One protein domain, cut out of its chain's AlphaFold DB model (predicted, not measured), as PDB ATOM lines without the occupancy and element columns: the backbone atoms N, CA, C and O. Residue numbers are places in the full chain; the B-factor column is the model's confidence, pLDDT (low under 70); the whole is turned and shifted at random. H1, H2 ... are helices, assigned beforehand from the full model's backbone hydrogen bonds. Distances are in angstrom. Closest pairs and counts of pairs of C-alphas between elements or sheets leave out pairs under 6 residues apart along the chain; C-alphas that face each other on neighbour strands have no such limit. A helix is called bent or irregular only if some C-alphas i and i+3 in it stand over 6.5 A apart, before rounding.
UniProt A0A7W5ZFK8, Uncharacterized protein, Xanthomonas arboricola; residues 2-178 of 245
ATOM      1  N   LYS A   2     -37.229  35.677  17.280       36.59
ATOM      2  CA  LYS A   2     -36.421  35.682  16.030       36.59
ATOM      3  C   LYS A   2     -35.746  37.028  15.680       36.59
ATOM      4  O   LYS A   2     -34.732  37.039  14.996       36.59
ATOM      5  N   ALA A   3     -36.261  38.161  16.166       36.78
ATOM      6  CA  ALA A   3     -35.786  39.502  15.787       36.78
ATOM      7  C   ALA A   3     -34.424  39.913  16.394       36.78
ATOM      8  O   ALA A   3     -33.747  40.787  15.852       36.78
ATOM      9  N   VAL A   4     -34.008  39.284  17.500       40.88
ATOM     10  CA  VAL A   4     -32.738  39.592  18.187       40.88
ATOM     11  C   VAL A   4     -31.542  38.983  17.439       40.88
ATOM     12  O   VAL A   4     -30.525  39.656  17.272       40.88
ATOM     13  N   GLY A   5     -31.699  37.777  16.872       40.03
ATOM     14  CA  GLY A   5     -30.664  37.112  16.065       40.03
ATOM     15  C   GLY A   5     -30.250  37.925  14.833       40.03
ATOM     16  O   GLY A   5     -29.068  38.188  14.626       40.03
ATOM     17  N   TYR A   6     -31.223  38.474  14.095       52.53
ATOM     18  CA  TYR A   6     -30.969  39.324  12.919       52.53
ATOM     19  C   TYR A   6     -30.284  40.661  13.235       52.53
ATOM     20  O   TYR A   6     -29.729  41.307  12.340       52.53
ATOM     21  N   ARG A   7     -30.371  41.142  14.480       48.62
ATOM     22  CA  ARG A   7     -29.727  42.394  14.904       48.62
ATOM     23  C   ARG A   7     -28.259  42.141  15.255       48.62
ATOM     24  O   ARG A   7     -27.400  42.933  14.873       48.62
ATOM     25  N   TRP A   8     -27.979  41.006  15.894       49.69
ATOM     26  CA  TRP A   8     -26.629  40.578  16.255       49.69
ATOM     27  C   TRP A   8     -25.802  40.183  15.025       49.69
ATOM     28  O   TRP A   8     -24.696  40.685  14.855       49.69
ATOM     29  N   GLU A   9     -26.366  39.409  14.093       50.69
ATOM     30  CA  GLU A   9     -25.695  39.032  12.835       50.69
ATOM     31  C   GLU A   9     -25.329  40.251  11.974       50.69
ATOM     32  O   GLU A   9     -24.228  40.334  11.428       50.69
ATOM     33  N   ARG A  10     -26.216  41.253  11.893       57.12
ATOM     34  CA  ARG A  10     -25.925  42.512  11.187       57.12
ATOM     35  C   ARG A  10     -24.826  43.322  11.873       57.12
ATOM     36  O   ARG A  10     -24.020  43.937  11.178       57.12
ATOM     37  N   ARG A  11     -24.777  43.321  13.207       56.81
ATOM     38  CA  ARG A  11     -23.749  44.024  13.987       56.81
ATOM     39  C   ARG A  11     -22.395  43.320  13.885       56.81
ATOM     40  O   ARG A  11     -21.408  43.992  13.622       56.81
ATOM     41  N   ALA A  12     -22.370  41.990  13.961       53.91
ATOM     42  CA  ALA A  12     -21.183  41.167  13.741       53.91
ATOM     43  C   ALA A  12     -20.629  41.338  12.320       53.91
ATOM     44  O   ALA A  12     -19.430  41.524  12.146       53.91
ATOM     45  N   LYS A  13     -21.499  41.384  11.301       56.59
ATOM     46  CA  LYS A  13     -21.094  41.651   9.913       56.59
ATOM     47  C   LYS A  13     -20.472  43.042   9.751       56.59
ATOM     48  O   LYS A  13     -19.411  43.147   9.144       56.59
ATOM     49  N   ARG A  14     -21.069  44.093  10.329       63.44
ATOM     50  CA  ARG A  14     -20.487  45.453  10.313       63.44
ATOM     51  C   ARG A  14     -19.167  45.521  11.083       63.44
ATOM     52  O   ARG A  14     -18.203  46.080  10.581       63.44
ATOM     53  N   TRP A  15     -19.103  44.902  12.258       62.59
ATOM     54  CA  TRP A  15     -17.897  44.869  13.084       62.59
ATOM     55  C   TRP A  15     -16.753  44.098  12.409       62.59
ATOM     56  O   TRP A  15     -15.631  44.583  12.363       62.59
ATOM     57  N   SER A  16     -17.047  42.964  11.768       56.59
ATOM     58  CA  SER A  16     -16.073  42.183  10.990       56.59
ATOM     59  C   SER A  16     -15.539  42.907   9.750       56.59
ATOM     60  O   SER A  16     -14.443  42.613   9.284       56.59
ATOM     61  N   GLN A  17     -16.320  43.844   9.202       62.59
ATOM     62  CA  GLN A  17     -15.898  44.710   8.102       62.59
ATOM     63  C   GLN A  17     -15.041  45.877   8.606       62.59
ATOM     64  O   GLN A  17     -14.162  46.324   7.880       62.59
ATOM     65  N   ALA A  18     -15.276  46.333   9.840       66.94
ATOM     66  CA  ALA A  18     -14.500  47.382  10.493       66.94
ATOM     67  C   ALA A  18     -13.173  46.874  11.093       66.94
ATOM     68  O   ALA A  18     -12.205  47.625  11.145       66.94
ATOM     69  N   HIS A  19     -13.102  45.602  11.515       75.69
ATOM     70  CA  HIS A  19     -11.936  45.024  12.193       75.69
ATOM     71  C   HIS A  19     -11.513  43.681  11.570       75.69
ATOM     72  O   HIS A  19     -11.804  42.614  12.123       75.69
ATOM     73  N   PRO A  20     -10.801  43.704  10.427       73.06
ATOM     74  CA  PRO A  20     -10.374  42.493   9.722       73.06
ATOM     75  C   PRO A  20      -9.478  41.598  10.587       73.06
ATOM     76  O   PRO A  20      -9.650  40.385  10.583       73.06
ATOM     77  N   TYR A  21      -8.585  42.176  11.394       76.25
ATOM     78  CA  TYR A  21      -7.711  41.417  12.290       76.25
ATOM     79  C   TYR A  21      -8.501  40.622  13.340       76.25
ATOM     80  O   TYR A  21      -8.296  39.424  13.520       76.25
ATOM     81  N   ALA A  22      -9.476  41.270  13.981       76.94
ATOM     82  CA  ALA A  22     -10.312  40.633  14.989       76.94
ATOM     83  C   ALA A  22     -11.222  39.552  14.380       76.94
ATOM     84  O   ALA A  22     -11.458  38.521  15.009       76.94
ATOM     85  N   LEU A  23     -11.674  39.741  13.132       77.75
ATOM     86  CA  LEU A  23     -12.374  38.700  12.381       77.75
ATOM     87  C   LEU A  23     -11.481  37.476  12.153       77.75
ATOM     88  O   LEU A  23     -11.920  36.360  12.419       77.75
ATOM     89  N   LEU A  24     -10.250  37.669  11.671       81.50
ATOM     90  CA  LEU A  24      -9.317  36.572  11.396       81.50
ATOM     91  C   LEU A  24      -8.925  35.822  12.670       81.50
ATOM     92  O   LEU A  24      -8.903  34.590  12.665       81.50
ATOM     93  N   ALA A  25      -8.682  36.547  13.762       80.19
ATOM     94  CA  ALA A  25      -8.395  35.961  15.063       80.19
ATOM     95  C   ALA A  25      -9.606  35.178  15.597       80.19
ATOM     96  O   ALA A  25      -9.478  34.027  16.002       80.19
ATOM     97  N   ALA A  26     -10.815  35.735  15.541       78.12
ATOM     98  CA  ALA A  26     -11.998  35.061  16.076       78.12
ATOM     99  C   ALA A  26     -12.536  33.937  15.171       78.12
ATOM    100  O   ALA A  26     -13.308  33.102  15.646       78.12
ATOM    101  N   PHE A  27     -12.156  33.881  13.889       77.62
ATOM    102  CA  PHE A  27     -12.755  32.976  12.899       77.62
ATOM    103  C   PHE A  27     -12.792  31.491  13.316       77.62
ATOM    104  O   PHE A  27     -13.861  30.885  13.192       77.62
ATOM    105  N   PRO A  28     -11.734  30.880  13.892       70.31
ATOM    106  CA  PRO A  28     -11.784  29.475  14.317       70.31
ATOM    107  C   PRO A  28     -12.805  29.199  15.431       70.31
ATOM    108  O   PRO A  28     -13.225  28.055  15.627       70.31
ATOM    109  N   ILE A  29     -13.198  30.239  16.167       69.06
ATOM    110  CA  ILE A  29     -14.115  30.174  17.307       69.06
ATOM    111  C   ILE A  29     -15.530  30.636  16.898       69.06
ATOM    112  O   ILE A  29     -16.512  30.098  17.403       69.06
ATOM    113  N   TRP A  30     -15.655  31.578  15.958       64.81
ATOM    114  CA  TRP A  30     -16.911  32.285  15.651       64.81
ATOM    115  C   TRP A  30     -17.392  32.196  14.198       64.81
ATOM    116  O   TRP A  30     -18.524  32.588  13.920       64.81
ATOM    117  N   GLY A  31     -16.565  31.732  13.263       63.53
ATOM    118  CA  GLY A  31     -16.797  31.869  11.819       63.53
ATOM    119  C   GLY A  31     -17.918  31.018  11.206       63.53
ATOM    120  O   GLY A  31     -17.637  30.295  10.265       63.53
ATOM    121  N   ASP A  32     -19.161  31.054  11.693       66.06
ATOM    122  CA  ASP A  32     -20.266  30.185  11.231       66.06
ATOM    123  C   ASP A  32     -20.495  30.297   9.700       66.06
ATOM    124  O   ASP A  32     -20.586  31.422   9.195       66.06
ATOM    125  N   PRO A  33     -20.665  29.192   8.931       65.62
ATOM    126  CA  PRO A  33     -20.915  29.254   7.486       65.62
ATOM    127  C   PRO A  33     -22.128  30.120   7.127       65.62
ATOM    128  O   PRO A  33     -22.159  30.763   6.078       65.62
ATOM    129  N   LYS A  34     -23.121  30.185   8.021       63.56
ATOM    130  CA  LYS A  34     -24.334  30.996   7.851       63.56
ATOM    131  C   LYS A  34     -24.063  32.498   7.852       63.56
ATOM    132  O   LYS A  34     -24.855  33.248   7.290       63.56
ATOM    133  N   SER A  35     -22.954  32.941   8.443       62.22
ATOM    134  CA  SER A  35     -22.569  34.356   8.484       62.22
ATOM    135  C   SER A  35     -21.963  34.863   7.162       62.22
ATOM    136  O   SER A  35     -21.871  36.075   6.954       62.22
ATOM    137  N   PHE A  36     -21.652  33.955   6.224       65.94
ATOM    138  CA  PHE A  36     -21.091  34.256   4.901       65.94
ATOM    139  C   PHE A  36     -21.978  33.757   3.733       65.94
ATOM    140  O   PHE A  36     -21.507  32.984   2.890       65.94
ATOM    141  N   PRO A  37     -23.255  34.182   3.634       60.91
ATOM    142  CA  PRO A  37     -24.136  33.736   2.559       60.91
ATOM    143  C   PRO A  37     -23.724  34.336   1.208       60.91
ATOM    144  O   PRO A  37     -23.317  35.499   1.120       60.91
ATOM    145  N   ILE A  38     -23.883  33.554   0.135       63.47
ATOM    146  CA  ILE A  38     -23.741  34.050  -1.240       63.47
ATOM    147  C   ILE A  38     -24.916  34.999  -1.531       63.47
ATOM    148  O   ILE A  38     -26.067  34.605  -1.326       63.47
ATOM    149  N   PRO A  39     -24.678  36.234  -2.014       58.12
ATOM    150  CA  PRO A  39     -25.763  37.127  -2.399       58.12
ATOM    151  C   PRO A  39     -26.610  36.482  -3.512       58.12
ATOM    152  O   PRO A  39     -26.053  36.029  -4.512       58.12
ATOM    153  N   PRO A  40     -27.951  36.464  -3.398       48.38
ATOM    154  CA  PRO A  40     -28.817  35.689  -4.292       48.38
ATOM    155  C   PRO A  40     -28.837  36.158  -5.761       48.38
ATOM    156  O   PRO A  40     -29.369  35.433  -6.601       48.38
ATOM    157  N   LYS A  41     -28.273  37.335  -6.088       52.12
ATOM    158  CA  LYS A  41     -28.315  37.956  -7.430       52.12
ATOM    159  C   LYS A  41     -27.031  38.704  -7.843       52.12
ATOM    160  O   LYS A  41     -27.103  39.621  -8.656       52.12
ATOM    161  N   ALA A  42     -25.859  38.375  -7.297       53.34
ATOM    162  CA  ALA A  42     -24.630  39.027  -7.763       53.34
ATOM    163  C   ALA A  42     -24.226  38.466  -9.137       53.34
ATOM    164  O   ALA A  42     -24.038  37.255  -9.278       53.34
ATOM    165  N   ARG A  43     -24.087  39.330 -10.156       59.22
ATOM    166  CA  ARG A  43     -23.405  38.952 -11.405       59.22
ATOM    167  C   ARG A  43     -22.002  38.466 -11.034       59.22
ATOM    168  O   ARG A  43     -21.383  39.034 -10.138       59.22
ATOM    169  N   LEU A  44     -21.493  37.438 -11.715       56.03
ATOM    170  CA  LEU A  44     -20.189  36.827 -11.410       56.03
ATOM    171  C   LEU A  44     -19.076  37.882 -11.274       56.03
ATOM    172  O   LEU A  44     -18.302  37.842 -10.325       56.03
ATOM    173  N   ARG A  45     -19.066  38.879 -12.167       59.91
ATOM    174  CA  ARG A  45     -18.131  40.012 -12.144       59.91
ATOM    175  C   ARG A  45     -18.230  40.856 -10.868       59.91
ATOM    176  O   ARG A  45     -17.201  41.190 -10.291       59.91
ATOM    177  N   ASP A  46     -19.439  41.173 -10.416       59.75
ATOM    178  CA  ASP A  46     -19.661  41.974  -9.205       59.75
ATOM    179  C   ASP A  46     -19.349  41.161  -7.947       59.75
ATOM    180  O   ASP A  46     -18.738  41.675  -7.017       59.75
ATOM    181  N   ALA A  47     -19.649  39.857  -7.953       58.47
ATOM    182  CA  ALA A  47     -19.266  38.940  -6.882       58.47
ATOM    183  C   ALA A  47     -17.740  38.806  -6.750       58.47
ATOM    184  O   ALA A  47     -17.225  38.780  -5.634       58.47
ATOM    185  N   ILE A  48     -17.021  38.746  -7.876       59.06
ATOM    186  CA  ILE A  48     -15.554  38.746  -7.924       59.06
ATOM    187  C   ILE A  48     -15.021  40.095  -7.431       59.06
ATOM    188  O   ILE A  48     -14.184  40.127  -6.534       59.06
ATOM    189  N   ARG A  49     -15.533  41.220  -7.939       65.00
ATOM    190  CA  ARG A  49     -15.088  42.562  -7.532       65.00
ATOM    191  C   ARG A  49     -15.313  42.830  -6.043       65.00
ATOM    192  O   ARG A  49     -14.412  43.331  -5.374       65.00
ATOM    193  N   ASP A  50     -16.489  42.493  -5.524       60.06
ATOM    194  CA  ASP A  50     -16.838  42.671  -4.112       60.06
ATOM    195  C   ASP A  50     -16.100  41.680  -3.214       60.06
ATOM    196  O   ASP A  50     -15.758  42.020  -2.077       60.06
ATOM    197  N   ALA A  51     -15.798  40.480  -3.729       59.25
ATOM    198  CA  ALA A  51     -14.841  39.595  -3.094       59.25
ATOM    199  C   ALA A  51     -13.492  40.305  -2.994       59.25
ATOM    200  O   ALA A  51     -13.084  40.573  -1.876       59.25
ATOM    201  N   PHE A  52     -12.847  40.716  -4.086       62.81
ATOM    202  CA  PHE A  52     -11.524  41.357  -4.038       62.81
ATOM    203  C   PHE A  52     -11.480  42.621  -3.158       62.81
ATOM    204  O   PHE A  52     -10.626  42.710  -2.274       62.81
ATOM    205  N   LYS A  53     -12.433  43.552  -3.299       64.75
ATOM    206  CA  LYS A  53     -12.474  44.789  -2.491       64.75
ATOM    207  C   LYS A  53     -12.686  44.530  -0.998       64.75
ATOM    208  O   LYS A  53     -12.054  45.171  -0.168       64.75
ATOM    209  N   GLY A  54     -13.561  43.586  -0.644       63.47
ATOM    210  CA  GLY A  54     -13.812  43.219   0.754       63.47
ATOM    211  C   GLY A  54     -12.765  42.274   1.353       63.47
ATOM    212  O   GLY A  54     -12.793  42.026   2.557       63.47
ATOM    213  N   SER A  55     -11.888  41.727   0.512       67.38
ATOM    214  CA  SER A  55     -10.874  40.729   0.857       67.38
ATOM    215  C   SER A  55      -9.502  41.329   1.086       67.38
ATOM    216  O   SER A  55      -8.740  40.772   1.870       67.38
ATOM    217  N   TRP A  56      -9.211  42.465   0.449       73.38
ATOM    218  CA  TRP A  56      -7.931  43.155   0.575       73.38
ATOM    219  C   TRP A  56      -7.493  43.327   2.039       73.38
ATOM    220  O   TRP A  56      -6.439  42.802   2.389       73.38
ATOM    221  N   PRO A  57      -8.318  43.881   2.954       80.12
ATOM    222  CA  PRO A  57      -7.892  44.054   4.342       80.12
ATOM    223  C   PRO A  57      -7.642  42.728   5.076       80.12
ATOM    224  O   PRO A  57      -6.842  42.686   6.001       80.12
ATOM    225  N   LEU A  58      -8.314  41.640   4.685       80.56
ATOM    226  CA  LEU A  58      -8.133  40.326   5.309       80.56
ATOM    227  C   LEU A  58      -6.817  39.688   4.872       80.56
ATOM    228  O   LEU A  58      -6.067  39.188   5.706       80.56
ATOM    229  N   VAL A  59      -6.528  39.717   3.574       82.88
ATOM    230  CA  VAL A  59      -5.300  39.118   3.049       82.88
ATOM    231  C   VAL A  59      -4.088  39.934   3.494       82.88
ATOM    232  O   VAL A  59      -3.128  39.346   3.975       82.88
ATOM    233  N   THR A  60      -4.151  41.269   3.461       85.31
ATOM    234  CA  THR A  60      -3.059  42.124   3.952       85.31
ATOM    235  C   THR A  60      -2.741  41.854   5.424       85.31
ATOM    236  O   THR A  60      -1.579  41.666   5.770       85.31
ATOM    237  N   MET A  61      -3.758  41.758   6.288       85.81
ATOM    238  CA  MET A  61      -3.549  41.459   7.713       85.81
ATOM    239  C   MET A  61      -2.974  40.058   7.938       85.81
ATOM    240  O   MET A  61      -2.176  39.869   8.849       85.81
ATOM    241  N   ALA A  62      -3.357  39.082   7.114       88.31
ATOM    242  CA  ALA A  62      -2.811  37.732   7.184       88.31
ATOM    243  C   ALA A  62      -1.359  37.643   6.689       88.31
ATOM    244  O   ALA A  62      -0.599  36.836   7.213       88.31
ATOM    245  N   VAL A  63      -0.975  38.459   5.702       89.38
ATOM    246  CA  VAL A  63       0.383  38.505   5.130       89.38
ATOM    247  C   VAL A  63       1.350  39.301   6.008       89.38
ATOM    248  O   VAL A  63       2.525  38.954   6.067       89.38
ATOM    249  N   ALA A  64       0.880  40.333   6.714       89.75
ATOM    250  CA  ALA A  64       1.747  41.242   7.466       89.75
ATOM    251  C   ALA A  64       2.727  40.537   8.433       89.75
ATOM    252  O   ALA A  64       3.917  40.841   8.356       89.75
ATOM    253  N   PRO A  65       2.323  39.549   9.260       90.00
ATOM    254  CA  PRO A  65       3.271  38.831  10.116       90.00
ATOM    255  C   PRO A  65       4.361  38.085   9.344       90.00
ATOM    256  O   PRO A  65       5.502  38.035   9.789       90.00
ATOM    257  N   TRP A  66       4.035  37.533   8.174       90.25
ATOM    258  CA  TRP A  66       5.004  36.848   7.318       90.25
ATOM    259  C   TRP A  66       6.010  37.816   6.708       90.25
ATOM    260  O   TRP A  66       7.193  37.503   6.658       90.25
ATOM    261  N   ALA A  67       5.544  38.987   6.270       89.31
ATOM    262  CA  ALA A  67       6.409  40.036   5.742       89.31
ATOM    263  C   ALA A  67       7.380  40.547   6.817       89.31
ATOM    264  O   ALA A  67       8.575  40.645   6.565       89.31
ATOM    265  N   ILE A  68       6.880  40.788   8.034       90.50
ATOM    266  CA  ILE A  68       7.720  41.202   9.165       90.50
ATOM    267  C   ILE A  68       8.718  40.095   9.518       90.50
ATOM    268  O   ILE A  68       9.896  40.376   9.691       90.50
ATOM    269  N   ALA A  69       8.278  38.835   9.597       89.88
ATOM    270  CA  ALA A  69       9.179  37.719   9.874       89.88
ATOM    271  C   ALA A  69      10.294  37.610   8.825       89.88
ATOM    272  O   ALA A  69      11.453  37.428   9.182       89.88
ATOM    273  N   TYR A  70       9.942  37.744   7.544       89.62
ATOM    274  CA  TYR A  70      10.899  37.726   6.444       89.62
ATOM    275  C   TYR A  70      11.950  38.828   6.587       89.62
ATOM    276  O   TYR A  70      13.138  38.541   6.492       89.62
ATOM    277  N   ASP A  71      11.523  40.059   6.867       89.69
ATOM    278  CA  ASP A  71      12.439  41.186   7.036       89.69
ATOM    279  C   ASP A  71      13.383  40.990   8.235       89.69
ATOM    280  O   ASP A  71      14.584  41.223   8.126       89.69
ATOM    281  N   GLN A  72      12.878  40.438   9.345       90.81
ATOM    282  CA  GLN A  72      13.707  40.077  10.503       90.81
ATOM    283  C   GLN A  72      14.753  39.005  10.157       90.81
ATOM    284  O   GLN A  72      15.924  39.157  10.501       90.81
ATOM    285  N   TYR A  73      14.365  37.942   9.443       88.56
ATOM    286  CA  TYR A  73      15.315  36.912   9.003       88.56
ATOM    287  C   TYR A  73      16.321  37.441   7.979       88.56
ATOM    288  O   TYR A  73      17.479  37.033   7.998       88.56
ATOM    289  N   ARG A  74      15.892  38.346   7.094       88.44
ATOM    290  CA  ARG A  74      16.756  38.999   6.110       88.44
ATOM    291  C   ARG A  74      17.822  39.855   6.793       88.44
ATOM    292  O   ARG A  74      18.991  39.715   6.456       88.44
ATOM    293  N   SER A  75      17.430  40.688   7.758       87.12
ATOM    294  CA  SER A  75      18.364  41.491   8.560       87.12
ATOM    295  C   SER A  75      19.393  40.598   9.250       87.12
ATOM    296  O   SER A  75      20.589  40.776   9.057       87.12
ATOM    297  N   MET A  76      18.925  39.564   9.958       87.00
ATOM    298  CA  MET A  76      19.798  38.614  10.650       87.00
ATOM    299  C   MET A  76      20.766  37.902   9.692       87.00
ATOM    300  O   MET A  76      21.912  37.634  10.047       87.00
ATOM    301  N   PHE A  77      20.316  37.562   8.480       86.25
ATOM    302  CA  PHE A  77      21.171  36.942   7.473       86.25
ATOM    303  C   PHE A  77      22.336  37.860   7.089       86.25
ATOM    304  O   PHE A  77      23.474  37.397   7.111       86.25
ATOM    305  N   PHE A  78      22.084  39.141   6.802       85.25
ATOM    306  CA  PHE A  78      23.160  40.082   6.477       85.25
ATOM    307  C   PHE A  78      24.135  40.254   7.635       85.25
ATOM    308  O   PHE A  78      25.324  40.005   7.445       85.25
ATOM    309  N   ASP A  79      23.624  40.515   8.840       84.06
ATOM    310  CA  ASP A  79      24.456  40.725  10.032       84.06
ATOM    311  C   ASP A  79      25.378  39.530  10.339       84.06
ATOM    312  O   ASP A  79      26.443  39.688  10.927       84.06
ATOM    313  N   THR A  80      24.974  38.310   9.965       84.94
ATOM    314  CA  THR A  80      25.733  37.084  10.270       84.94
ATOM    315  C   THR A  80      26.624  36.588   9.136       84.94
ATOM    316  O   THR A  80      27.499  35.755   9.383       84.94
ATOM    317  N   THR A  81      26.406  37.037   7.898       85.56
ATOM    318  CA  THR A  81      27.097  36.478   6.723       85.56
ATOM    319  C   THR A  81      27.855  37.494   5.885       85.56
ATOM    320  O   THR A  81      28.633  37.061   5.039       85.56
ATOM    321  N   GLU A  82      27.708  38.798   6.137       86.81
ATOM    322  CA  GLU A  82      28.380  39.861   5.380       86.81
ATOM    323  C   GLU A  82      29.895  39.653   5.292       86.81
ATOM    324  O   GLU A  82      30.400  39.409   4.197       86.81
ATOM    325  N   ASP A  83      30.601  39.622   6.426       87.12
ATOM    326  CA  ASP A  83      32.065  39.469   6.456       87.12
ATOM    327  C   ASP A  83      32.539  38.229   5.691       87.12
ATOM    328  O   ASP A  83      33.548  38.244   4.984       87.12
ATOM    329  N   ARG A  84      31.775  37.138   5.801       88.00
ATOM    330  CA  ARG A  84      32.088  35.873   5.141       88.00
ATOM    331  C   ARG A  84      31.859  35.945   3.634       88.00
ATOM    332  O   ARG A  84      32.702  35.481   2.872       88.00
ATOM    333  N   ILE A  85      30.737  36.509   3.196       84.62
ATOM    334  CA  ILE A  85      30.401  36.644   1.775       84.62
ATOM    335  C   ILE A  85      31.363  37.625   1.103       84.62
ATOM    336  O   ILE A  85      31.844  37.344   0.007       84.62
ATOM    337  N   VAL A  86      31.694  38.735   1.762       87.94
ATOM    338  CA  VAL A  86      32.665  39.707   1.252       87.94
ATOM    339  C   VAL A  86      34.051  39.069   1.137       87.94
ATOM    340  O   VAL A  86      34.710  39.250   0.114       87.94
ATOM    341  N   ALA A  87      34.471  38.265   2.119       87.75
ATOM    342  CA  ALA A  87      35.751  37.559   2.067       87.75
ATOM    343  C   ALA A  87      35.806  36.450   0.995       87.75
ATOM    344  O   ALA A  87      36.841  36.280   0.353       87.75
ATOM    345  N   GLU A  88      34.722  35.691   0.793       90.19
ATOM    346  CA  GLU A  88      34.695  34.544  -0.132       90.19
ATOM    347  C   GLU A  88      34.352  34.934  -1.584       90.19
ATOM    348  O   GLU A  88      34.877  34.335  -2.523       90.19
ATOM    349  N   LEU A  89      33.465  35.913  -1.788       88.38
ATOM    350  CA  LEU A  89      32.885  36.260  -3.096       88.38
ATOM    351  C   LEU A  89      33.153  37.710  -3.526       88.38
ATOM    352  O   LEU A  89      32.948  38.050  -4.694       88.38
ATOM    353  N   GLY A  90      33.631  38.556  -2.613       89.81
ATOM    354  CA  GLY A  90      33.929  39.961  -2.871       89.81
ATOM    355  C   GLY A  90      32.731  40.901  -2.697       89.81
ATOM    356  O   GLY A  90      31.564  40.510  -2.753       89.81
ATOM    357  N   GLN A  91      33.042  42.189  -2.536       89.31
ATOM    358  CA  GLN A  91      32.078  43.255  -2.234       89.31
ATOM    359  C   GLN A  91      30.947  43.379  -3.272       89.31
ATOM    360  O   GLN A  91      29.780  43.506  -2.917       89.31
ATOM    361  N   ILE A  92      31.270  43.267  -4.565       88.56
ATOM    362  CA  ILE A  92      30.292  43.406  -5.659       88.56
ATOM    363  C   ILE A  92      29.252  42.273  -5.622       88.56
ATOM    364  O   ILE A  92      28.075  42.479  -5.925       88.56
ATOM    365  N   ALA A  93      29.661  41.056  -5.251       84.31
ATOM    366  CA  ALA A  93      28.744  39.927  -5.130       84.31
ATOM    367  C   ALA A  93      27.787  40.108  -3.943       84.31
ATOM    368  O   ALA A  93      26.596  39.810  -4.068       84.31
ATOM    369  N   PHE A  94      28.290  40.649  -2.828       87.88
ATOM    370  CA  PHE A  94      27.478  41.005  -1.668       87.88
ATOM    371  C   PHE A  94      26.448  42.096  -1.998       87.88
ATOM    372  O   PHE A  94      25.265  41.907  -1.723       87.88
ATOM    373  N   GLU A  95      26.853  43.179  -2.669       87.06
ATOM    374  CA  GLU A  95      25.955  44.273  -3.086       87.06
ATOM    375  C   GLU A  95      24.858  43.807  -4.057       87.06
ATOM    376  O   GLU A  95      23.694  44.211  -3.965       87.06
ATOM    377  N   ASN A  96      25.192  42.893  -4.970       86.94
ATOM    378  CA  ASN A  96      24.190  42.282  -5.839       86.94
ATOM    379  C   ASN A  96      23.205  41.423  -5.033       86.94
ATOM    380  O   ASN A  96      21.993  41.516  -5.236       86.94
ATOM    381  N   MET A  97      23.699  40.596  -4.105       84.88
ATOM    382  CA  MET A  97      22.848  39.771  -3.242       84.88
ATOM    383  C   MET A  97      21.946  40.631  -2.346       84.88
ATOM    384  O   MET A  97      20.764  40.306  -2.191       84.88
ATOM    385  N   SER A  98      22.464  41.737  -1.806       84.56
ATOM    386  CA  SER A  98      21.696  42.652  -0.965       84.56
ATOM    387  C   SER A  98      20.556  43.314  -1.736       84.56
ATOM    388  O   SER A  98      19.410  43.279  -1.285       84.56
ATOM    389  N   THR A  99      20.837  43.770  -2.957       86.44
ATOM    390  CA  THR A  99      19.838  44.340  -3.872       86.44
ATOM    391  C   THR A  99      18.736  43.329  -4.211       86.44
ATOM    392  O   THR A  99      17.544  43.644  -4.141       86.44
ATOM    393  N   TRP A 100      19.096  42.080  -4.531       84.88
ATOM    394  CA  TRP A 100      18.116  41.021  -4.810       84.88
ATOM    395  C   TRP A 100      17.208  40.729  -3.610       84.88
ATOM    396  O   TRP A 100      15.995  40.562  -3.773       84.88
ATOM    397  N   LEU A 101      17.786  40.686  -2.410       83.44
ATOM    398  CA  LEU A 101      17.064  40.446  -1.162       83.44
ATOM    399  C   LEU A 101      16.214  41.650  -0.715       83.44
ATOM    400  O   LEU A 101      15.218  41.508  -0.001       83.44
ATOM    401  N   GLU A 102      16.572  42.860  -1.128       83.94
ATOM    402  CA  GLU A 102      15.729  44.037  -0.942       83.94
ATOM    403  C   GLU A 102      14.489  43.966  -1.839       83.94
ATOM    404  O   GLU A 102      13.362  44.107  -1.357       83.94
ATOM    405  N   ILE A 103      14.663  43.615  -3.116       82.75
ATOM    406  CA  ILE A 103      13.547  43.419  -4.053       82.75
ATOM    407  C   ILE A 103      12.603  42.311  -3.562       82.75
ATOM    408  O   ILE A 103      11.375  42.459  -3.622       82.75
ATOM    409  N   SER A 104      13.135  41.211  -3.022       81.38
ATOM    410  CA  SER A 104      12.308  40.114  -2.506       81.38
ATOM    411  C   SER A 104      11.433  40.511  -1.312       81.38
ATOM    412  O   SER A 104      10.398  39.876  -1.103       81.38
ATOM    413  N   THR A 105      11.754  41.597  -0.602       78.12
ATOM    414  CA  THR A 105      10.911  42.161   0.472       78.12
ATOM    415  C   THR A 105       9.554  42.638  -0.056       78.12
ATOM    416  O   THR A 105       8.553  42.571   0.656       78.12
ATOM    417  N   TYR A 106       9.478  43.033  -1.330       80.25
ATOM    418  CA  TYR A 106       8.225  43.402  -1.998       80.25
ATOM    419  C   TYR A 106       7.572  42.216  -2.717       80.25
ATOM    420  O   TYR A 106       6.343  42.091  -2.742       80.25
ATOM    421  N   VAL A 107       8.382  41.312  -3.273       81.69
ATOM    422  CA  VAL A 107       7.893  40.130  -4.001       81.69
ATOM    423  C   VAL A 107       7.251  39.118  -3.053       81.69
ATOM    424  O   VAL A 107       6.190  38.576  -3.360       81.69
ATOM    425  N   PHE A 108       7.841  38.875  -1.883       81.31
ATOM    426  CA  PHE A 108       7.360  37.857  -0.951       81.31
ATOM    427  C   PHE A 108       5.940  38.138  -0.422       81.31
ATOM    428  O   PHE A 108       5.096  37.240  -0.506       81.31
ATOM    429  N   PRO A 109       5.587  39.364   0.021       80.50
ATOM    430  CA  PRO A 109       4.210  39.708   0.368       80.50
ATOM    431  C   PRO A 109       3.233  39.550  -0.802       80.50
ATOM    432  O   PRO A 109       2.108  39.091  -0.599       80.50
ATOM    433  N   ALA A 110       3.650  39.886  -2.028       81.75
ATOM    434  CA  ALA A 110       2.820  39.719  -3.220       81.75
ATOM    435  C   ALA A 110       2.562  38.234  -3.526       81.75
ATOM    436  O   ALA A 110       1.420  37.838  -3.772       81.75
ATOM    437  N   VAL A 111       3.591  37.389  -3.435       83.94
ATOM    438  CA  VAL A 111       3.473  35.931  -3.590       83.94
ATOM    439  C   VAL A 111       2.599  35.336  -2.487       83.94
ATOM    440  O   VAL A 111       1.714  34.533  -2.781       83.94
ATOM    441  N   ALA A 112       2.774  35.758  -1.233       83.88
ATOM    442  CA  ALA A 112       1.946  35.315  -0.114       83.88
ATOM    443  C   ALA A 112       0.474  35.716  -0.305       83.88
ATOM    444  O   ALA A 112      -0.428  34.900  -0.097       83.88
ATOM    445  N   TYR A 113       0.222  36.943  -0.771       85.38
ATOM    446  CA  TYR A 113      -1.115  37.423  -1.112       85.38
ATOM    447  C   TYR A 113      -1.762  36.550  -2.195       85.38
ATOM    448  O   TYR A 113      -2.873  36.041  -2.012       85.38
ATOM    449  N   LEU A 114      -1.060  36.339  -3.313       85.94
ATOM    450  CA  LEU A 114      -1.542  35.512  -4.422       85.94
ATOM    451  C   LEU A 114      -1.756  34.059  -3.990       85.94
ATOM    452  O   LEU A 114      -2.766  33.461  -4.357       85.94
ATOM    453  N   GLY A 115      -0.867  33.522  -3.155       86.25
ATOM    454  CA  GLY A 115      -0.982  32.190  -2.572       86.25
ATOM    455  C   GLY A 115      -2.254  32.034  -1.742       86.25
ATOM    456  O   GLY A 115      -3.029  31.110  -1.980       86.25
ATOM    457  N   ILE A 116      -2.540  32.970  -0.830       88.31
ATOM    458  CA  ILE A 116      -3.774  32.950  -0.024       88.31
ATOM    459  C   ILE A 116      -5.014  32.965  -0.928       88.31
ATOM    460  O   ILE A 116      -5.945  32.180  -0.713       88.31
ATOM    461  N   VAL A 117      -5.033  33.814  -1.958       85.38
ATOM    462  CA  VAL A 117      -6.151  33.891  -2.914       85.38
ATOM    463  C   VAL A 117      -6.297  32.588  -3.707       85.38
ATOM    464  O   VAL A 117      -7.405  32.050  -3.784       85.38
ATOM    465  N   ALA A 118      -5.203  32.046  -4.243       84.62
ATOM    466  CA  ALA A 118      -5.194  30.817  -5.032       84.62
ATOM    467  C   ALA A 118      -5.671  29.604  -4.217       84.62
ATOM    468  O   ALA A 118      -6.583  28.891  -4.642       84.62
ATOM    469  N   ILE A 119      -5.142  29.418  -3.003       88.25
ATOM    470  CA  ILE A 119      -5.562  28.349  -2.082       88.25
ATOM    471  C   ILE A 119      -7.065  28.465  -1.789       88.25
ATOM    472  O   ILE A 119      -7.797  27.474  -1.799       88.25
ATOM    473  N   SER A 120      -7.554  29.687  -1.581       87.38
ATOM    474  CA  SER A 120      -8.969  29.944  -1.303       87.38
ATOM    475  C   SER A 120      -9.876  29.620  -2.491       87.38
ATOM    476  O   SER A 120     -10.987  29.116  -2.296       87.38
ATOM    477  N   LEU A 121      -9.408  29.868  -3.720       84.75
ATOM    478  CA  LEU A 121     -10.115  29.497  -4.948       84.75
ATOM    479  C   LEU A 121     -10.183  27.977  -5.098       84.75
ATOM    480  O   LEU A 121     -11.264  27.452  -5.358       84.75
ATOM    481  N   ILE A 122      -9.074  27.271  -4.860       85.94
ATOM    482  CA  ILE A 122      -9.032  25.803  -4.886       85.94
ATOM    483  C   ILE A 122     -10.037  25.235  -3.876       85.94
ATOM    484  O   ILE A 122     -10.884  24.423  -4.246       85.94
ATOM    485  N   CYS A 123     -10.029  25.717  -2.630       85.25
ATOM    486  CA  CYS A 123     -11.000  25.316  -1.606       85.25
ATOM    487  C   CYS A 123     -12.457  25.531  -2.055       85.25
ATOM    488  O   CYS A 123     -13.299  24.645  -1.884       85.25
ATOM    489  N   ALA A 124     -12.759  26.688  -2.653       83.44
ATOM    490  CA  ALA A 124     -14.098  27.003  -3.146       83.44
ATOM    491  C   ALA A 124     -14.520  26.102  -4.322       83.44
ATOM    492  O   ALA A 124     -15.675  25.674  -4.381       83.44
ATOM    493  N   LEU A 125     -13.596  25.783  -5.232       84.69
ATOM    494  CA  LEU A 125     -13.824  24.874  -6.357       84.69
ATOM    495  C   LEU A 125     -14.088  23.443  -5.884       84.69
ATOM    496  O   LEU A 125     -15.062  22.830  -6.321       84.69
ATOM    497  N   VAL A 126     -13.289  22.933  -4.941       86.25
ATOM    498  CA  VAL A 126     -13.515  21.610  -4.337       86.25
ATOM    499  C   VAL A 126     -14.889  21.549  -3.675       86.25
ATOM    500  O   VAL A 126     -15.646  20.600  -3.889       86.25
ATOM    501  N   TYR A 127     -15.245  22.583  -2.912       83.94
ATOM    502  CA  TYR A 127     -16.557  22.657  -2.279       83.94
ATOM    503  C   TYR A 127     -17.691  22.681  -3.313       83.94
ATOM    504  O   TYR A 127     -18.683  21.962  -3.170       83.94
ATOM    505  N   ARG A 128     -17.533  23.456  -4.392       83.00
ATOM    506  CA  ARG A 128     -18.491  23.504  -5.501       83.00
ATOM    507  C   ARG A 128     -18.679  22.131  -6.141       83.00
ATOM    508  O   ARG A 128     -19.821  21.702  -6.301       83.00
ATOM    509  N   LEU A 129     -17.582  21.458  -6.481       83.94
ATOM    510  CA  LEU A 129     -17.595  20.132  -7.092       83.94
ATOM    511  C   LEU A 129     -18.345  19.134  -6.206       83.94
ATOM    512  O   LEU A 129     -19.207  18.394  -6.670       83.94
ATOM    513  N   GLN A 130     -18.085  19.174  -4.904       83.94
ATOM    514  CA  GLN A 130     -18.738  18.294  -3.952       83.94
ATOM    515  C   GLN A 130     -20.247  18.530  -3.830       83.94
ATOM    516  O   GLN A 130     -21.000  17.566  -3.683       83.94
ATOM    517  N   VAL A 131     -20.698  19.786  -3.891       82.56
ATOM    518  CA  VAL A 131     -22.131  20.124  -3.918       82.56
ATOM    519  C   VAL A 131     -22.786  19.547  -5.174       82.56
ATOM    520  O   VAL A 131     -23.827  18.904  -5.059       82.56
ATOM    521  N   VAL A 132     -22.152  19.709  -6.339       82.75
ATOM    522  CA  VAL A 132     -22.655  19.173  -7.615       82.75
ATOM    523  C   VAL A 132     -22.749  17.648  -7.574       82.75
ATOM    524  O   VAL A 132     -23.808  17.106  -7.866       82.75
ATOM    525  N   ILE A 133     -21.693  16.957  -7.130       82.62
ATOM    526  CA  ILE A 133     -21.681  15.488  -7.008       82.62
ATOM    527  C   ILE A 133     -22.750  15.007  -6.019       82.62
ATOM    528  O   ILE A 133     -23.424  14.014  -6.258       82.62
ATOM    529  N   THR A 134     -22.923  15.714  -4.899       81.25
ATOM    530  CA  THR A 134     -23.876  15.316  -3.854       81.25
ATOM    531  C   THR A 134     -25.328  15.437  -4.306       81.25
ATOM    532  O   THR A 134     -26.148  14.606  -3.927       81.25
ATOM    533  N   HIS A 135     -25.652  16.489  -5.056       80.25
ATOM    534  CA  HIS A 135     -27.011  16.748  -5.528       80.25
ATOM    535  C   HIS A 135     -27.282  16.190  -6.928       80.25
ATOM    536  O   HIS A 135     -28.419  16.270  -7.377       80.25
ATOM    537  N   LEU A 136     -26.256  15.652  -7.602       81.62
ATOM    538  CA  LEU A 136     -26.292  15.242  -9.011       81.62
ATOM    539  C   LEU A 136     -26.858  16.339  -9.932       81.62
ATOM    540  O   LEU A 136     -27.438  16.062 -10.975       81.62
ATOM    541  N   ASP A 137     -26.676  17.602  -9.539       82.06
ATOM    542  CA  ASP A 137     -27.206  18.770 -10.232       82.06
ATOM    543  C   ASP A 137     -26.123  19.846 -10.324       82.06
ATOM    544  O   ASP A 137     -25.637  20.380  -9.321       82.06
ATOM    545  N   TRP A 138     -25.757  20.196 -11.556       77.56
ATOM    546  CA  TRP A 138     -24.776  21.240 -11.838       77.56
ATOM    547  C   TRP A 138     -25.279  22.639 -11.459       77.56
ATOM    548  O   TRP A 138     -24.463  23.544 -11.252       77.56
ATOM    549  N   ARG A 139     -26.600  22.829 -11.329       80.56
ATOM    550  CA  ARG A 139     -27.237  24.085 -10.905       80.56
ATOM    551  C   ARG A 139     -27.348  24.214  -9.387       80.56
ATOM    552  O   ARG A 139     -27.548  25.337  -8.910       80.56
ATOM    553  N   ALA A 140     -27.151  23.135  -8.623       75.88
ATOM    554  CA  ALA A 140     -27.225  23.149  -7.162       75.88
ATOM    555  C   ALA A 140     -26.294  24.223  -6.597       75.88
ATOM    556  O   ALA A 140     -25.107  24.213  -6.898       75.88
ATOM    557  N   LYS A 141     -26.794  25.189  -5.819       74.50
ATOM    558  CA  LYS A 141     -26.002  26.348  -5.356       74.50
ATOM    559  C   LYS A 141     -25.197  26.018  -4.088       74.50
ATOM    560  O   LYS A 141     -25.711  25.316  -3.219       74.50
ATOM    561  N   PRO A 142     -23.956  26.527  -3.937       74.38
ATOM    562  CA  PRO A 142     -23.182  26.299  -2.724       74.38
ATOM    563  C   PRO A 142     -23.782  27.100  -1.561       74.38
ATOM    564  O   PRO A 142     -24.321  28.189  -1.765       74.38
ATOM    565  N   ARG A 143     -23.668  26.589  -0.330       72.12
ATOM    566  CA  ARG A 143     -24.164  27.305   0.864       72.12
ATOM    567  C   ARG A 143     -23.272  28.486   1.254       72.12
ATOM    568  O   ARG A 143     -23.775  29.483   1.760       72.12
ATOM    569  N   VAL A 144     -21.969  28.366   1.007       74.38
ATOM    570  CA  VAL A 144     -20.953  29.387   1.296       74.38
ATOM    571  C   VAL A 144     -20.196  29.792   0.041       74.38
ATOM    572  O   VAL A 144     -19.982  28.979  -0.855       74.38
ATOM    573  N   GLY A 145     -19.811  31.067  -0.022       71.50
ATOM    574  CA  GLY A 145     -19.058  31.636  -1.141       71.50
ATOM    575  C   GLY A 145     -17.551  31.703  -0.900       71.50
ATOM    576  O   GLY A 145     -17.062  31.427   0.192       71.50
ATOM    577  N   PHE A 146     -16.819  32.172  -1.912       77.81
ATOM    578  CA  PHE A 146     -15.361  32.356  -1.878       77.81
ATOM    579  C   PHE A 146     -14.857  33.121  -0.641       77.81
ATOM    580  O   PHE A 146     -13.870  32.721  -0.037       77.81
ATOM    581  N   ARG A 147     -15.575  34.161  -0.194       77.69
ATOM    582  CA  ARG A 147     -15.203  34.961   0.988       77.69
ATOM    583  C   ARG A 147     -15.069  34.130   2.271       77.69
ATOM    584  O   ARG A 147     -14.232  34.455   3.107       77.69
ATOM    585  N   PHE A 148     -15.870  33.075   2.433       81.19
ATOM    586  CA  PHE A 148     -15.757  32.167   3.577       81.19
ATOM    587  C   PHE A 148     -14.414  31.431   3.549       81.19
ATOM    588  O   PHE A 148     -13.653  31.501   4.510       81.19
ATOM    589  N   HIS A 149     -14.100  30.792   2.419       84.00
ATOM    590  CA  HIS A 149     -12.843  30.065   2.236       84.00
ATOM    591  C   HIS A 149     -11.634  30.991   2.320       84.00
ATOM    592  O   HIS A 149     -10.643  30.632   2.945       84.00
ATOM    593  N   LEU A 150     -11.746  32.211   1.797       84.75
ATOM    594  CA  LEU A 150     -10.706  33.214   1.954       84.75
ATOM    595  C   LEU A 150     -10.476  33.589   3.415       84.75
ATOM    596  O   LEU A 150      -9.338  33.600   3.861       84.75
ATOM    597  N   THR A 151     -11.536  33.864   4.176       83.81
ATOM    598  CA  THR A 151     -11.397  34.204   5.602       83.81
ATOM    599  C   THR A 151     -10.804  33.028   6.382       83.81
ATOM    600  O   THR A 151      -9.975  33.234   7.262       83.81
ATOM    601  N   GLN A 152     -11.166  31.795   6.022       86.25
ATOM    602  CA  GLN A 152     -10.603  30.578   6.603       86.25
ATOM    603  C   GLN A 152      -9.098  30.443   6.330       86.25
ATOM    604  O   GLN A 152      -8.329  30.217   7.264       86.25
ATOM    605  N   VAL A 153      -8.676  30.589   5.072       88.19
ATOM    606  CA  VAL A 153      -7.263  30.471   4.673       88.19
ATOM    607  C   VAL A 153      -6.448  31.634   5.233       88.19
ATOM    608  O   VAL A 153      -5.388  31.405   5.805       88.19
ATOM    609  N   ALA A 154      -6.958  32.865   5.151       88.69
ATOM    610  CA  ALA A 154      -6.319  34.046   5.726       88.69
ATOM    611  C   ALA A 154      -6.190  33.936   7.255       88.69
ATOM    612  O   ALA A 154      -5.167  34.315   7.813       88.69
ATOM    613  N   SER A 155      -7.189  33.370   7.940       88.56
ATOM    614  CA  SER A 155      -7.111  33.110   9.381       88.56
ATOM    615  C   SER A 155      -5.998  32.106   9.679       88.56
ATOM    616  O   SER A 155      -5.131  32.394  10.495       88.56
ATOM    617  N   MET A 156      -5.942  30.974   8.966       87.50
ATOM    618  CA  MET A 156      -4.840  30.012   9.119       87.50
ATOM    619  C   MET A 156      -3.471  30.642   8.840       87.50
ATOM    620  O   MET A 156      -2.540  30.418   9.609       87.50
ATOM    621  N   ALA A 157      -3.353  31.449   7.784       89.12
ATOM    622  CA  ALA A 157      -2.119  32.156   7.459       89.12
ATOM    623  C   ALA A 157      -1.709  33.123   8.578       89.12
ATOM    624  O   ALA A 157      -0.542  33.133   8.953       89.12
ATOM    625  N   LEU A 158      -2.652  33.858   9.176       90.25
ATOM    626  CA  LEU A 158      -2.388  34.709  10.339       90.25
ATOM    627  C   LEU A 158      -1.899  33.888  11.544       90.25
ATOM    628  O   LEU A 158      -0.899  34.237  12.166       90.25
ATOM    629  N   TYR A 159      -2.575  32.779  11.855       87.62
ATOM    630  CA  TYR A 159      -2.240  31.913  12.992       87.62
ATOM    631  C   TYR A 159      -0.873  31.235  12.871       87.62
ATOM    632  O   TYR A 159      -0.261  30.935  13.891       87.62
ATOM    633  N   LEU A 160      -0.400  30.988  11.650       88.38
ATOM    634  CA  LEU A 160       0.947  30.476  11.390       88.38
ATOM    635  C   LEU A 160       1.986  31.605  11.302       88.38
ATOM    636  O   LEU A 160       3.126  31.438  11.734       88.38
ATOM    637  N   GLY A 161       1.588  32.769  10.789       88.81
ATOM    638  CA  GLY A 161       2.454  33.933  10.645       88.81
ATOM    639  C   GLY A 161       2.833  34.577  11.978       88.81
ATOM    640  O   GLY A 161       3.996  34.909  12.164       88.81
ATOM    641  N   LEU A 162       1.899  34.711  12.928       89.56
ATOM    642  CA  LEU A 162       2.170  35.352  14.226       89.56
ATOM    643  C   LEU A 162       3.258  34.629  15.048       89.56
ATOM    644  O   LEU A 162       4.181  35.305  15.504       89.56
ATOM    645  N   PRO A 163       3.234  33.289  15.213       88.69
ATOM    646  CA  PRO A 163       4.344  32.571  15.837       88.69
ATOM    647  C   PRO A 163       5.650  32.727  15.059       88.69
ATOM    648  O   PRO A 163       6.693  32.930  15.665       88.69
ATOM    649  N   THR A 164       5.597  32.672  13.725       90.19
ATOM    650  CA  THR A 164       6.790  32.808  12.873       90.19
ATOM    651  C   THR A 164       7.439  34.183  13.047       90.19
ATOM    652  O   THR A 164       8.654  34.271  13.194       90.19
ATOM    653  N   GLN A 165       6.629  35.242  13.106       92.00
ATOM    654  CA  GLN A 165       7.061  36.604  13.411       92.00
ATOM    655  C   GLN A 165       7.674  36.705  14.809       92.00
ATOM    656  O   GLN A 165       8.726  37.316  14.964       92.00
ATOM    657  N   ALA A 166       7.035  36.106  15.818       88.38
ATOM    658  CA  ALA A 166       7.551  36.116  17.183       88.38
ATOM    659  C   ALA A 166       8.913  35.406  17.271       88.38
ATOM    660  O   ALA A 166       9.845  35.942  17.863       88.38
ATOM    661  N   VAL A 167       9.060  34.243  16.630       89.31
ATOM    662  CA  VAL A 167      10.339  33.518  16.562       89.31
ATOM    663  C   VAL A 167      11.401  34.363  15.861       89.31
ATOM    664  O   VAL A 167      12.460  34.587  16.439       89.31
ATOM    665  N   ALA A 168      11.102  34.915  14.684       89.88
ATOM    666  CA  ALA A 168      12.045  35.753  13.942       89.88
ATOM    667  C   ALA A 168      12.516  36.960  14.771       89.88
ATOM    668  O   ALA A 168      13.710  37.236  14.862       89.88
ATOM    669  N   TRP A 169      11.580  37.637  15.441       91.06
ATOM    670  CA  TRP A 169      11.892  38.781  16.291       91.06
ATOM    671  C   TRP A 169      12.743  38.389  17.503       91.06
ATOM    672  O   TRP A 169      13.726  39.066  17.793       91.06
ATOM    673  N   THR A 170      12.404  37.290  18.188       87.94
ATOM    674  CA  THR A 170      13.172  36.814  19.355       87.94
ATOM    675  C   THR A 170      14.581  36.359  18.990       87.94
ATOM    676  O   THR A 170      15.495  36.565  19.781       87.94
ATOM    677  N   MET A 171      14.774  35.784  17.800       86.50
ATOM    678  CA  MET A 171      16.104  35.445  17.294       86.50
ATOM    679  C   MET A 171      16.929  36.701  17.006       86.50
ATOM    680  O   MET A 171      18.067  36.786  17.460       86.50
ATOM    681  N   ASN A 172      16.346  37.681  16.312       88.38
ATOM    682  CA  ASN A 172      17.058  38.891  15.902       88.38
ATOM    683  C   ASN A 172      17.350  39.842  17.083       88.38
ATOM    684  O   ASN A 172      18.388  40.486  17.138       88.38
ATOM    685  N   HIS A 173      16.465  39.886  18.083       87.88
ATOM    686  CA  HIS A 173      16.584  40.757  19.261       87.88
ATOM    687  C   HIS A 173      16.856  39.964  20.543       87.88
ATOM    688  O   HIS A 173      16.344  40.309  21.612       87.88
ATOM    689  N   ARG A 174      17.634  38.880  20.456       82.50
ATOM    690  CA  ARG A 174      17.829  37.934  21.565       82.50
ATOM    691  C   ARG A 174      18.236  38.614  22.870       82.50
ATOM    692  O   ARG A 174      17.634  38.331  23.898       82.50
ATOM    693  N   SER A 175      19.204  39.526  22.831       83.38
ATOM    694  CA  SER A 175      19.704  40.236  24.017       83.38
ATOM    695  C   SER A 175      18.610  41.014  24.757       83.38
ATOM    696  O   SER A 175      18.614  41.076  25.984       83.38
ATOM    697  N   PHE A 176      17.643  41.565  24.023       87.38
ATOM    698  CA  PHE A 176      16.488  42.251  24.589       87.38
ATOM    699  C   PHE A 176      15.377  41.275  24.997       87.38
ATOM    700  O   PHE A 176      14.742  41.468  26.029       87.38
ATOM    701  N   ALA A 177      15.127  40.231  24.206       85.56
ATOM    702  CA  ALA A 177      14.023  39.296  24.417       85.56
ATOM    703  C   ALA A 177      14.289  38.272  25.535       85.56
ATOM    704  O   ALA A 177      13.360  37.884  26.243       85.56
ATOM    705  N   GLU A 178      15.536  37.831  25.704       85.00
ATOM    706  CA  GLU A 178      15.936  36.742  26.603       85.00
ATOM    707  C   GLU A 178      15.522  36.971  28.071       85.00
ATOM    708  O   GLU A 178      14.889  36.069  28.630       85.00
TER     709      GLU A 178
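AT A GLANCE: This is residues 2 to 178 of the 245 residues of an uncharacterized protein of Xanthomonas arboricola (UniProt A0A7W5ZFK8). Three long helices, H3, H4 and H5, lie side by side in an elongated up-and-down bundle, each running against the one before it, with H4 reaching well past its contact with H5. H2 crosses H3 and H5, residues 2 to 8 of H1 stick out beyond it, and the short H6 follows the far end of H5. The printed part has 177 residues with six named helices, H1 to H6 in order along the chain, and no named strand; the class is all helix. The whole is loose, with a radius of gyration of the C-alphas of 21.4 A, and spans 70 by 35 by 26 A, only just elongated.

HOW THE PARTS SIT: H3, residues 44 to 89, is the longest helix by residues and has a kink of 58 degrees near residue 83. It touches H5, residues 146 to 172, at a shallow tilt of 20 degrees, the same way; the closest C-alphas, of Ala 69 and Gln 165, are 4.3 A apart. H3 and H4, residues 91 to 135, form a helical hairpin, opposite ways at a shallow tilt of 33 degrees, only just short of steep, with the C-alphas of Ala 67 and Pro 109 closest at 5.8 A. H4 and H5 form another hairpin at 32 degrees, a shallow tilt, opposite ways; H4 touches with residues 116 to 124 alone, and the C-alphas of Ser 120 and Leu 150 are closest at 4.9 A. H2, residues 20 to 30, touches H5, only just about perpendicular at 72 degrees, the C-alphas of Leu 24 and Ser 155 being closest at 4.6 A. H2 also touches H3, whose residues 57 to 62 alone take part, about perpendicular at 75 degrees; the C-alphas of Pro 20 and Leu 58 are closest at 5.4 A. H1, residues 2 to 18, is close to H2 but not clearly touching, with the C-alphas of Ser 16 and Leu 23 closest at 5.3 A, and is apart from H4 and H5. H6, residues 174 to 178, is close to H5 but not clearly touching, with the C-alphas of Thr 170 and Ala 177 closest at 5.7 A. Every O i to N i+4 pair is within hydrogen-bond range in H6; the others have 10 of 13 in H1, 5 of 7 in H2, 36 of 42 in H3, 37 of 41 in H4 and 22 of 23 in H5.

IN THESE COORDINATES: H3 runs 53.7 A from C-alpha 44 at (-20.189, 36.827, -11.410) to C-alpha 89; it is irregular, with C-alphas 80 and 83 7.8 A apart. H4 is 64.8 A long, with a kink of 36 degrees near residue 107, H5 37.5 A and H1 25.5 A. H2 is irregular too, with C-alphas 25 and 28 7.4 A apart. H1 begins at C-alpha 2, (-36.421, 35.682, 16.030), and H6 ends at C-alpha 178, (15.936, 36.742, 26.603).

THE WHOLE: The two C-alphas farthest apart, of Lys 2 and Ala 87, are 73.5 A apart. The printed part has no cut. The link from H2 to H3, 13 residues, is long. The mean pLDDT of the printed part is 77.9, and it is under 70 in residues 2 to 18 and 29 to 55.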